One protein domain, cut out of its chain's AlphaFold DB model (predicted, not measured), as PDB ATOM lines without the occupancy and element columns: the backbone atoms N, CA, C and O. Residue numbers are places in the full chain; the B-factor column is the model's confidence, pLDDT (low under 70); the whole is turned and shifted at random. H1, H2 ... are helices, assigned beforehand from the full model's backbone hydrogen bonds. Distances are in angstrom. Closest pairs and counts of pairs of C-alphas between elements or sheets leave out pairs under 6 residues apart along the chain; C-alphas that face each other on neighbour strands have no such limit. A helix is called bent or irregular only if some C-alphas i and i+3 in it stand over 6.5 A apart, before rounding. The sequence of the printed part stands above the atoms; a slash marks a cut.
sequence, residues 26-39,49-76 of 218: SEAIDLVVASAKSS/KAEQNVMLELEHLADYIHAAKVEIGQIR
ATOM      1  N   SER A  26      -8.929  33.718  84.393       53.28
ATOM      2  CA  SER A  26     -10.201  34.363  84.038       53.28
ATOM      3  C   SER A  26     -10.637  33.968  82.626       53.28
ATOM      4  O   SER A  26     -11.778  33.553  82.443       53.28
ATOM      5  N   GLU A  27      -9.699  33.952  81.671       58.66
ATOM      6  CA  GLU A  27      -9.931  33.450  80.310       58.66
ATOM      7  C   GLU A  27     -10.400  31.987  80.302       58.66
ATOM      8  O   GLU A  27     -11.296  31.634  79.541       58.66
ATOM      9  N   ALA A  28      -9.841  31.125  81.161       60.38
ATOM     10  CA  ALA A  28     -10.263  29.729  81.268       60.38
ATOM     11  C   ALA A  28     -11.692  29.585  81.809       60.38
ATOM     12  O   ALA A  28     -12.430  28.732  81.324       60.38
ATOM     13  N   ILE A  29     -12.100  30.411  82.778       61.72
ATOM     14  CA  ILE A  29     -13.473  30.404  83.302       61.72
ATOM     15  C   ILE A  29     -14.443  30.854  82.212       61.72
ATOM     16  O   ILE A  29     -15.410  30.149  81.932       61.72
ATOM     17  N   ASP A  30     -14.158  31.967  81.540       65.00
ATOM     18  CA  ASP A  30     -15.027  32.488  80.482       65.00
ATOM     19  C   ASP A  30     -15.106  31.516  79.291       65.00
ATOM     20  O   ASP A  30     -16.177  31.321  78.711       65.00
ATOM     21  N   LEU A  31     -14.006  30.818  78.982       64.69
ATOM     22  CA  LEU A  31     -13.968  29.744  77.990       64.69
ATOM     23  C   LEU A  31     -14.811  28.535  78.419       64.69
ATOM     24  O   LEU A  31     -15.532  27.991  77.589       64.69
ATOM     25  N   VAL A  32     -14.762  28.116  79.687       65.69
ATOM     26  CA  VAL A  32     -15.589  27.012  80.210       65.69
ATOM     27  C   VAL A  32     -17.073  27.376  80.146       65.69
ATOM     28  O   VAL A  32     -17.871  26.573  79.665       65.69
ATOM     29  N   VAL A  33     -17.437  28.605  80.523       63.78
ATOM     30  CA  VAL A  33     -18.815  29.114  80.427       63.78
ATOM     31  C   VAL A  33     -19.284  29.179  78.973       63.78
ATOM     32  O   VAL A  33     -20.392  28.743  78.651       63.78
ATOM     33  N   ALA A  34     -18.444  29.678  78.065       68.38
ATOM     34  CA  ALA A  34     -18.750  29.724  76.639       68.38
ATOM     35  C   ALA A  34     -18.853  28.318  76.019       68.38
ATOM     36  O   ALA A  34     -19.719  28.075  75.175       68.38
ATOM     37  N   SER A  35     -18.010  27.378  76.449       64.81
ATOM     38  CA  SER A  35     -17.988  25.990  75.970       64.81
ATOM     39  C   SER A  35     -19.200  25.186  76.468       64.81
ATOM     40  O   SER A  35     -19.807  24.436  75.699       64.81
ATOM     41  N   ALA A  36     -19.639  25.420  77.711       62.41
ATOM     42  CA  ALA A  36     -20.883  24.868  78.252       62.41
ATOM     43  C   ALA A  36     -22.109  25.390  77.478       62.41
ATOM     44  O   ALA A  36     -22.905  24.604  76.956       62.41
ATOM     45  N   LYS A  37     -22.204  26.715  77.280       63.44
ATOM     46  CA  LYS A  37     -23.308  27.358  76.539       63.44
ATOM     47  C   LYS A  37     -23.353  26.974  75.053       63.44
ATOM     48  O   LYS A  37     -24.431  26.890  74.464       63.44
ATOM     49  N   SER A  38     -22.200  26.741  74.421       63.41
ATOM     50  CA  SER A  38     -22.119  26.331  73.008       63.41
ATOM     51  C   SER A  38     -22.384  24.835  72.796       63.41
ATOM     52  O   SER A  38     -23.057  24.486  71.821       63.41
ATOM     53  N   SER A  39     -21.981  23.961  73.729       59.66
ATOM     54  CA  SER A  39     -22.344  22.531  73.705       59.66
ATOM     55  C   SER A  39     -23.854  22.295  73.798       59.66
ATOM     56  O   SER A  39     -24.360  21.335  73.222       59.66
ATOM     57  N   LYS A  49     -26.829  10.904  81.499       77.06
ATOM     58  CA  LYS A  49     -27.431  11.616  82.640       77.06
ATOM     59  C   LYS A  49     -26.371  12.194  83.598       77.06
ATOM     60  O   LYS A  49     -26.592  13.238  84.195       77.06
ATOM     61  N   ALA A  50     -25.216  11.534  83.714       77.94
ATOM     62  CA  ALA A  50     -24.085  12.015  84.506       77.94
ATOM     63  C   ALA A  50     -23.431  13.264  83.888       77.94
ATOM     64  O   ALA A  50     -23.184  14.230  84.600       77.94
ATOM     65  N   GLU A  51     -23.216  13.286  82.570       78.44
ATOM     66  CA  GLU A  51     -22.670  14.457  81.865       78.44
ATOM     67  C   GLU A  51     -23.627  15.657  81.921       78.44
ATOM     68  O   GLU A  51     -23.183  16.786  82.096       78.44
ATOM     69  N   GLN A  52     -24.940  15.420  81.842       77.19
ATOM     70  CA  GLN A  52     -25.952  16.471  82.011       77.19
ATOM     71  C   GLN A  52     -25.925  17.079  83.418       77.19
ATOM     72  O   GLN A  52     -26.001  18.296  83.554       77.19
ATOM     73  N   ASN A  53     -25.769  16.251  84.455       80.88
ATOM     74  CA  ASN A  53     -25.652  16.736  85.830       80.88
ATOM     75  C   ASN A  53     -24.382  17.574  86.034       80.88
ATOM     76  O   ASN A  53     -24.457  18.643  86.626       80.88
ATOM     77  N   VAL A  54     -23.238  17.135  85.497       82.50
ATOM     78  CA  VAL A  54     -21.978  17.897  85.580       82.50
ATOM     79  C   VAL A  54     -22.086  19.235  84.842       82.50
ATOM     80  O   VAL A  54     -21.598  20.247  85.334       82.50
ATOM     81  N   MET A  55     -22.752  19.268  83.684       77.19
ATOM     82  CA  MET A  55     -22.994  20.519  82.958       77.19
ATOM     83  C   MET A  55     -23.873  21.492  83.754       77.19
ATOM     84  O   MET A  55     -23.554  22.676  83.803       77.19
ATOM     85  N   LEU A  56     -24.929  21.000  84.415       81.62
ATOM     86  CA  LEU A  56     -25.778  21.816  85.292       81.62
ATOM     87  C   LEU A  56     -25.009  22.343  86.513       81.62
ATOM     88  O   LEU A  56     -25.150  23.504  86.881       81.62
ATOM     89  N   GLU A  57     -24.160  21.517  87.129       84.00
ATOM     90  CA  GLU A  57     -23.305  21.952  88.241       84.00
ATOM     91  C   GLU A  57     -22.287  23.018  87.806       84.00
ATOM     92  O   GLU A  57     -22.050  23.980  88.538       84.00
ATOM     93  N   LEU A  58     -21.717  22.888  86.603       79.94
ATOM     94  CA  LEU A  58     -20.820  23.892  86.026       79.94
ATOM     95  C   LEU A  58     -21.543  25.201  85.697       79.94
ATOM     96  O   LEU A  58     -20.967  26.269  85.895       79.94
ATOM     97  N   GLU A  59     -22.787  25.134  85.220       80.88
ATOM     98  CA  GLU A  59     -23.626  26.311  84.976       80.88
ATOM     99  C   GLU A  59     -23.944  27.043  86.286       80.88
ATOM    100  O   GLU A  59     -23.691  28.240  86.394       80.88
ATOM    101  N   HIS A  60     -24.366  26.320  87.327       82.94
ATOM    102  CA  HIS A  60     -24.593  26.914  88.647       82.94
ATOM    103  C   HIS A  60     -23.319  27.532  89.241       82.94
ATOM    104  O   HIS A  60     -23.369  28.612  89.832       82.94
ATOM    105  N   LEU A  61     -22.165  26.876  89.080       80.81
ATOM    106  CA  LEU A  61     -20.885  27.424  89.529       80.81
ATOM    107  C   LEU A  61     -20.512  28.694  88.753       80.81
ATOM    108  O   LEU A  61     -20.003  29.647  89.342       80.81
ATOM    109  N   ALA A  62     -20.771  28.723  87.446       78.19
ATOM    110  CA  ALA A  62     -20.538  29.893  86.612       78.19
ATOM    111  C   ALA A  62     -21.401  31.087  87.036       78.19
ATOM    112  O   ALA A  62     -20.880  32.197  87.161       78.19
ATOM    113  N   ASP A  63     -22.685  30.850  87.302       81.25
ATOM    114  CA  ASP A  63     -23.609  31.878  87.781       81.25
ATOM    115  C   ASP A  63     -23.189  32.403  89.157       81.25
ATOM    116  O   ASP A  63     -23.159  33.616  89.373       81.25
ATOM    117  N   TYR A  64     -22.763  31.514  90.060       82.69
ATOM    118  CA  TYR A  64     -22.243  31.900  91.373       82.69
ATOM    119  C   TYR A  64     -20.975  32.760  91.265       82.69
ATOM    120  O   TYR A  64     -20.855  33.790  91.927       82.69
ATOM    121  N   ILE A  65     -20.034  32.380  90.392       79.88
ATOM    122  CA  ILE A  65     -18.823  33.168  90.133       79.88
ATOM    123  C   ILE A  65     -19.185  34.534  89.541       79.88
ATOM    124  O   ILE A  65     -18.566  35.531  89.904       79.88
ATOM    125  N   HIS A  66     -20.170  34.611  88.643       77.12
ATOM    126  CA  HIS A  66     -20.600  35.879  88.059       77.12
ATOM    127  C   HIS A  66     -21.257  36.802  89.095       77.12
ATOM    128  O   HIS A  66     -20.901  37.976  89.161       77.12
ATOM    129  N   ALA A  67     -22.142  36.274  89.945       79.62
ATOM    130  CA  ALA A  67     -22.741  37.032  91.042       79.62
ATOM    131  C   ALA A  67     -21.668  37.573  92.002       79.62
ATOM    132  O   ALA A  67     -21.611  38.778  92.244       79.62
ATOM    133  N   ALA A  68     -20.736  36.716  92.435       78.00
ATOM    134  CA  ALA A  68     -19.619  37.124  93.284       78.00
ATOM    135  C   ALA A  68     -18.735  38.193  92.616       78.00
ATOM    136  O   ALA A  68     -18.317  39.145  93.268       78.00
ATOM    137  N   LYS A  69     -18.470  38.084  91.305       72.12
ATOM    138  CA  LYS A  69     -17.733  39.106  90.538       72.12
ATOM    139  C   LYS A  69     -18.440  40.466  90.558       72.12
ATOM    140  O   LYS A  69     -17.771  41.487  90.702       72.12
ATOM    141  N   VAL A  70     -19.766  40.489  90.406       75.75
ATOM    142  CA  VAL A  70     -20.563  41.727  90.436       75.75
ATOM    143  C   VAL A  70     -20.531  42.362  91.825       75.75
ATOM    144  O   VAL A  70     -20.253  43.554  91.924       75.75
ATOM    145  N   GLU A  71     -20.745  41.573  92.881       76.00
ATOM    146  CA  GLU A  71     -20.675  42.036  94.276       76.00
ATOM    147  C   GLU A  71     -19.290  42.602  94.616       76.00
ATOM    148  O   GLU A  71     -19.171  43.681  95.188       76.00
ATOM    149  N   ILE A  72     -18.224  41.925  94.184       70.75
ATOM    150  CA  ILE A  72     -16.845  42.392  94.359       70.75
ATOM    151  C   ILE A  72     -16.598  43.718  93.621       70.75
ATOM    152  O   ILE A  72     -15.923  44.599  94.149       70.75
ATOM    153  N   GLY A  73     -17.149  43.889  92.416       67.12
ATOM    154  CA  GLY A  73     -17.052  45.151  91.677       67.12
ATOM    155  C   GLY A  73     -17.763  46.319  92.370       67.12
ATOM    156  O   GLY A  73     -17.328  47.458  92.232       67.12
ATOM    157  N   GLN A  74     -18.812  46.054  93.156       69.81
ATOM    158  CA  GLN A  74     -19.519  47.078  93.937       69.81
ATOM    159  C   GLN A  74     -18.722  47.587  95.142       69.81
ATOM    160  O   GLN A  74     -18.983  48.693  95.602       69.81
ATOM    161  N   ILE A  75     -17.723  46.834  95.618       68.94
ATOM    162  CA  ILE A  75     -16.803  47.279  96.683       68.94
ATOM    163  C   ILE A  75     -15.938  48.466  96.210       68.94
ATOM    164  O   ILE A  75     -15.309  49.121  97.032       68.94
ATOM    165  N   ARG A  76     -15.930  48.761  94.898       70.38
ATOM    166  CA  ARG A  76     -15.079  49.770  94.244       70.38
ATOM    167  C   ARG A  76     -13.625  49.651  94.720       70.38
ATOM    168  O   ARG A  76     -13.114  50.541  95.394       70.38
TER     169      ARG A  76
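What this domain is: This is residues 26 to 39 and 49 to 76 of the 218 residues of the protein "Chemotaxis protein CheZ" of Rhodospirillaceae bacterium (UniProt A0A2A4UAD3). One long, straight helix, H2, makes the length of the model, and a second helix about half as long, H1, crosses over its middle part on one side at a slant. Both ends of H2 stick out past H1: residues 49 to 54 of H2 stand free at one end, and at the other residues 67 to 76 stand free, of which 67 to 74 belong to H2. The printed part has 42 residues, with two named helices in the order H1, H2 and no named strand, and its class is all helix. The whole is loose, with a radius of gyration of the C-alphas of 12.0 A, and its outline is a rod that spans 41 by 17 by 12 A.

How they stand to each other: H2, residues 49 to 74, touches H1, residues 26 to 39, with residues 55 to 62 alone. There are 7 pairs of C-alphas within 8 A between the two helices, and the closest C-alphas are those of Val 33 and Ala 62, 6.5 A apart. The helices run opposite ways at a steep tilt of 42 degrees, and their centres are 10.8 A apart. In both H1 and H2 every backbone pair of O i and N i+4 is within hydrogen-bond range.

Where its parts are: H2 measures 38.0 A from its first C-alpha, that of Lys 49 at (-27.431, 11.616, 82.640), to its last, that of Gln 74 at (-19.519, 47.078, 93.937). H1 measures 19.9 A and begins at C-alpha 26, at (-10.201, 34.363, 84.038). Neither helix is bent.

The domain as a whole: The two C-alphas farthest apart are those of Lys 49 and Arg 76, at 41.7 A. Residues 40 to 48 are not printed, and the link from H1 to H2 runs across this cut, with C-alphas 39 and 49 at 15.0 A from each other. The mean pLDDT of the printed part is 72.5, and residues 26 to 39 and 73 to 75 are under 70.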